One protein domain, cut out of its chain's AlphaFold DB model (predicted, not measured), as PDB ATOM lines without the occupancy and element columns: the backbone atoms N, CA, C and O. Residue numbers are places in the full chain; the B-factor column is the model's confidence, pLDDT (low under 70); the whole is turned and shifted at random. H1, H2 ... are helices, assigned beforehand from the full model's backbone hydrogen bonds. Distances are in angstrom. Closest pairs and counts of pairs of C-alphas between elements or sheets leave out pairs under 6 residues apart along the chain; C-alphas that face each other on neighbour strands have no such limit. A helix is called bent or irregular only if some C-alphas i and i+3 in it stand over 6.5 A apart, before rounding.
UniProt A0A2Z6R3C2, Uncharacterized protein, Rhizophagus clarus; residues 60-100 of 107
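This is residues 60 to 100 of the 107 residues of an uncharacterized protein of Rhizophagus clarus (UniProt A0A2Z6R3C2). The model is an open, flat V: H2 and H3 are its two arms, the loop of residues 81 to 86 joins them at the point, and the short helix H1 makes a corner with H2 at that arm's far end. Residues 91 to 100 stick out free, and the space between the arms is empty. The printed part has 41 residues with three named helices, H1, H2 and H3 in that order, and no named strand; its class is all helix. It is loose, with a radius of gyration of the C-alphas of 11.7 A, and spans 27 by 27 by 12 A.

H1, residues 62 to 67, begins with C-alpha 62 at (27.173, 56.852, 65.676) and is 8.7 A long from first to last C-alpha. H2, residues 70 to 80, measures 14.4 A. It is neither bent nor irregular, but only just: C-alphas 77 and 80 are 6.2 A apart. H3, residues 87 to 99, measures 18.7 A and ends with C-alpha 99 at (40.715, 72.859, 55.552).

H1 and H2 touch only at the corner by their link, and only just, with 3 pairs of C-alphas within 8 A. Their closest C-alphas, of Cys 65 and Ala 71, are 5.6 A apart. Their lines are about perpendicular, at 81 degrees. H2 and H3 are only just apart, their closest C-alphas 8.1 A from each other. H1 and H3 are apart. In H1, H2 and H3 every O i to N i+4 pair is within hydrogen-bond range.

The two farthest C-alphas, of Ile 60 and Glu 99, are 28.9 A apart. The printed part has no cut. The link from H1 to H2 is tight and that from H2 to H3 is short. The mean pLDDT of the printed part is 85.0; residues 60 to 62 are under 70.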
ATOM      1  N   ILE A  60      25.047  53.692  71.306       64.94
ATOM      2  CA  ILE A  60      24.357  53.896  70.040       64.94
ATOM      3  C   ILE A  60      25.462  54.179  69.033       64.94
ATOM      4  O   ILE A  60      26.095  55.231  69.107       64.94
ATOM      5  N   ASP A  61      25.746  53.209  68.167       64.12
ATOM      6  CA  ASP A  61      26.821  53.336  67.198       64.12
ATOM      7  C   ASP A  61      26.547  54.573  66.325       64.12
ATOM      8  O   ASP A  61      25.565  54.585  65.565       64.12
ATOM      9  N   PRO A  62      27.379  55.630  66.433       63.84
ATOM     10  CA  PRO A  62      27.173  56.852  65.676       63.84
ATOM     11  C   PRO A  62      27.175  56.585  64.169       63.84
ATOM     12  O   PRO A  62      26.492  57.304  63.441       63.84
ATOM     13  N   MET A  63      27.842  55.523  63.699       77.06
ATOM     14  CA  MET A  63      27.820  55.128  62.290       77.06
ATOM     15  C   MET A  63      26.420  54.697  61.850       77.06
ATOM     16  O   MET A  63      25.914  55.178  60.836       77.06
ATOM     17  N   HIS A  64      25.738  53.859  62.633       70.38
ATOM     18  CA  HIS A  64      24.361  53.461  62.333       70.38
ATOM     19  C   HIS A  64      23.403  54.657  62.402       70.38
ATOM     20  O   HIS A  64      22.552  54.815  61.528       70.38
ATOM     21  N   CYS A  65      23.563  55.550  63.382       77.94
ATOM     22  CA  CYS A  65      22.757  56.772  63.461       77.94
ATOM     23  C   CYS A  65      23.005  57.753  62.311       77.94
ATOM     24  O   CYS A  65      22.081  58.481  61.928       77.94
ATOM     25  N   LEU A  66      24.217  57.767  61.751       78.75
ATOM     26  CA  LEU A  66      24.541  58.523  60.547       78.75
ATOM     27  C   LEU A  66      23.752  57.976  59.349       78.75
ATOM     28  O   LEU A  66      23.041  58.735  58.691       78.75
ATOM     29  N   PHE A  67      23.811  56.659  59.114       76.31
ATOM     30  CA  PHE A  67      23.130  56.013  57.985       76.31
ATOM     31  C   PHE A  67      21.602  56.017  58.105       76.31
ATOM     32  O   PHE A  67      20.910  56.192  57.104       76.31
ATOM     33  N   LEU A  68      21.060  55.891  59.319       82.00
ATOM     34  CA  LEU A  68      19.617  55.968  59.571       82.00
ATOM     35  C   LEU A  68      19.061  57.401  59.462       82.00
ATOM     36  O   LEU A  68      17.858  57.607  59.599       82.00
ATOM     37  N   GLY A  69      19.917  58.408  59.251       85.19
ATOM     38  CA  GLY A  69      19.513  59.813  59.155       85.19
ATOM     39  C   GLY A  69      19.128  60.452  60.495       85.19
ATOM     40  O   GLY A  69      18.744  61.623  60.523       85.19
ATOM     41  N   ILE A  70      19.276  59.725  61.606       85.75
ATOM     42  CA  ILE A  70      18.998  60.210  62.964       85.75
ATOM     43  C   ILE A  70      19.934  61.371  63.302       85.75
ATOM     44  O   ILE A  70      19.477  62.388  63.815       85.75
ATOM     45  N   ALA A  71      21.218  61.272  62.938       85.88
ATOM     46  CA  ALA A  71      22.179  62.356  63.140       85.88
ATOM     47  C   ALA A  71      21.718  63.658  62.459       85.88
ATOM     48  O   ALA A  71      21.672  64.711  63.091       85.88
ATOM     49  N   LYS A  72      21.272  63.576  61.197       87.00
ATOM     50  CA  LYS A  72      20.731  64.724  60.450       87.00
ATOM     51  C   LYS A  72      19.484  65.306  61.119       87.00
ATOM     52  O   LYS A  72      19.326  66.526  61.146       87.00
ATOM     53  N   TRP A  73      18.594  64.447  61.618       90.25
ATOM     54  CA  TRP A  73      17.394  64.884  62.323       90.25
ATOM     55  C   TRP A  73      17.750  65.624  63.616       90.25
ATOM     56  O   TRP A  73      17.252  66.726  63.813       90.25
ATOM     57  N   ILE A  74      18.668  65.090  64.430       86.56
ATOM     58  CA  ILE A  74      19.150  65.731  65.665       86.56
ATOM     59  C   ILE A  74      19.764  67.102  65.356       86.56
ATOM     60  O   ILE A  74      19.365  68.098  65.957       86.56
ATOM     61  N   THR A  75      20.676  67.180  64.381       86.25
ATOM     62  CA  THR A  75      21.318  68.448  64.005       86.25
ATOM     63  C   THR A  75      20.297  69.503  63.593       86.25
ATOM     64  O   THR A  75      20.413  70.651  64.000       86.25
ATOM     65  N   LYS A  76      19.282  69.146  62.800       86.88
ATOM     66  CA  LYS A  76      18.273  70.122  62.375       86.88
ATOM     67  C   LYS A  76      17.287  70.458  63.488       86.88
ATOM     68  O   LYS A  76      17.134  71.615  63.849       86.88
ATOM     69  N   ARG A  77      16.624  69.437  64.021       85.50
ATOM     70  CA  ARG A  77      15.428  69.594  64.849       85.50
ATOM     71  C   ARG A  77      15.729  69.947  66.295       85.50
ATOM     72  O   ARG A  77      14.871  70.512  66.953       85.50
ATOM     73  N   ILE A  78      16.899  69.564  66.793       86.56
ATOM     74  CA  ILE A  78      17.327  69.912  68.146       86.56
ATOM     75  C   ILE A  78      18.318  71.057  68.053       86.56
ATOM     76  O   ILE A  78      18.120  72.085  68.676       86.56
ATOM     77  N   TRP A  79      19.391  70.911  67.273       87.38
ATOM     78  CA  TRP A  79      20.468  71.890  67.387       87.38
ATOM     79  C   TRP A  79      20.193  73.218  66.678       87.38
ATOM     80  O   TRP A  79      20.556  74.252  67.222       87.38
ATOM     81  N   ILE A  80      19.577  73.210  65.494       87.88
ATOM     82  CA  ILE A  80      19.261  74.450  64.765       87.88
ATOM     83  C   ILE A  80      17.945  75.048  65.273       87.88
ATOM     84  O   ILE A  80      17.907  76.230  65.597       87.88
ATOM     85  N   ASP A  81      16.884  74.242  65.366       87.62
ATOM     86  CA  ASP A  81      15.552  74.746  65.735       87.62
ATOM     87  C   ASP A  81      15.483  75.268  67.188       87.62
ATOM     88  O   ASP A  81      14.745  76.217  67.440       87.62
ATOM     89  N   GLU A  82      16.265  74.711  68.124       88.81
ATOM     90  CA  GLU A  82      16.366  75.204  69.515       88.81
ATOM     91  C   GLU A  82      17.518  76.217  69.711       88.81
ATOM     92  O   GLU A  82      17.924  76.490  70.838       88.81
ATOM     93  N   ASP A  83      18.088  76.742  68.619       87.06
ATOM     94  CA  ASP A  83      19.166  77.751  68.597       87.06
ATOM     95  C   ASP A  83      20.447  77.369  69.377       87.06
ATOM     96  O   ASP A  83      21.267  78.210  69.744       87.06
ATOM     97  N   VAL A  84      20.676  76.070  69.600       88.31
ATOM     98  CA  VAL A  84      21.919  75.548  70.202       88.31
ATOM     99  C   VAL A  84      23.111  75.754  69.256       88.31
ATOM    100  O   VAL A  84      24.234  76.010  69.696       88.31
ATOM    101  N   LEU A  85      22.880  75.641  67.944       87.31
ATOM    102  CA  LEU A  85      23.851  75.862  66.875       87.31
ATOM    103  C   LEU A  85      23.364  76.966  65.938       87.31
ATOM    104  O   LEU A  85      22.485  76.765  65.104       87.31
ATOM    105  N   THR A  86      24.025  78.118  66.023       90.12
ATOM    106  CA  THR A  86      23.756  79.261  65.147       90.12
ATOM    107  C   THR A  86      24.383  79.085  63.762       90.12
ATOM    108  O   THR A  86      25.389  78.395  63.578       90.12
ATOM    109  N   GLU A  87      23.849  79.795  62.769       86.75
ATOM    110  CA  GLU A  87      24.363  79.766  61.394       86.75
ATOM    111  C   GLU A  87      25.851  80.159  61.304       86.75
ATOM    112  O   GLU A  87      26.625  79.549  60.566       86.75
ATOM    113  N   LYS A  88      26.293  81.117  62.129       90.25
ATOM    114  CA  LYS A  88      27.708  81.519  62.217       90.25
ATOM    115  C   LYS A  88      28.602  80.367  62.685       90.25
ATOM    116  O   LYS A  88      29.708  80.195  62.167       90.25
ATOM    117  N   ALA A  89      28.131  79.571  63.646       89.00
ATOM    118  CA  ALA A  89      28.855  78.397  64.122       89.00
ATOM    119  C   ALA A  89      28.951  77.327  63.024       89.00
ATOM    120  O   ALA A  89      30.033  76.779  62.802       89.00
ATOM    121  N   LEU A  90      27.871  77.102  62.267       88.25
ATOM    122  CA  LEU A  90      27.868  76.175  61.129       88.25
ATOM    123  C   LEU A  90      28.859  76.596  60.034       88.25
ATOM    124  O   LEU A  90      29.613  75.762  59.537       88.25
ATOM    125  N   GLN A  91      28.925  77.888  59.702       92.00
ATOM    126  CA  GLN A  91      29.901  78.413  58.739       92.00
ATOM    127  C   GLN A  91      31.349  78.207  59.211       92.00
ATOM    128  O   GLN A  91      32.216  77.832  58.420       92.00
ATOM    129  N   SER A  92      31.619  78.397  60.508       92.62
ATOM    130  CA  SER A  92      32.942  78.141  61.093       92.62
ATOM    131  C   SER A  92      33.329  76.660  61.027       92.62
ATOM    132  O   SER A  92      34.459  76.332  60.654       92.62
ATOM    133  N   ILE A  93      32.386  75.762  61.331       89.75
ATOM    134  CA  ILE A  93      32.580  74.309  61.229       89.75
ATOM    135  C   ILE A  93      32.865  73.915  59.778       89.75
ATOM    136  O   ILE A  93      33.845  73.216  59.523       89.75
ATOM    137  N   GLN A  94      32.075  74.411  58.822       90.62
ATOM    138  CA  GLN A  94      32.263  74.121  57.400       90.62
ATOM    139  C   GLN A  94      33.635  74.584  56.898       90.62
ATOM    140  O   GLN A  94      34.300  73.854  56.162       90.62
ATOM    141  N   LYS A  95      34.088  75.767  57.329       94.44
ATOM    142  CA  LYS A  95      35.424  76.268  56.994       94.44
ATOM    143  C   LYS A  95      36.513  75.311  57.489       94.44
ATOM    144  O   LYS A  95      37.338  74.875  56.690       94.44
ATOM    145  N   LYS A  96      36.469  74.906  58.761       91.56
ATOM    146  CA  LYS A  96      37.427  73.933  59.319       91.56
ATOM    147  C   LYS A  96      37.373  72.583  58.603       91.56
ATOM    148  O   LYS A  96      38.414  71.994  58.336       91.56
ATOM    149  N   MET A  97      36.177  72.111  58.255       88.06
ATOM    150  CA  MET A  97      35.992  70.865  57.509       88.06
ATOM    151  C   MET A  97      36.644  70.939  56.120       88.06
ATOM    152  O   MET A  97      37.249  69.972  55.679       88.06
ATOM    153  N   SER A  98      36.558  72.090  55.447       89.31
ATOM    154  CA  SER A  98      37.180  72.298  54.132       89.31
ATOM    155  C   SER A  98      38.711  72.383  54.179       89.31
ATOM    156  O   SER A  98      39.381  72.017  53.216       89.31
ATOM    157  N   GLU A  99      39.268  72.841  55.302       91.19
ATOM    158  CA  GLU A  99      40.715  72.859  55.552       91.19
ATOM    159  C   GLU A  99      41.252  71.455  55.877       91.19
ATOM    160  O   GLU A  99      42.433  71.168  55.667       91.19
ATOM    161  N   PHE A 100      40.383  70.566  56.362       86.56
ATOM    162  CA  PHE A 100      40.733  69.201  56.715       86.56
ATOM    163  C   PHE A 100      40.945  68.345  55.457       86.56
ATOM    164  O   PHE A 100      40.002  67.914  54.796       86.56
TER     165      PHE A 100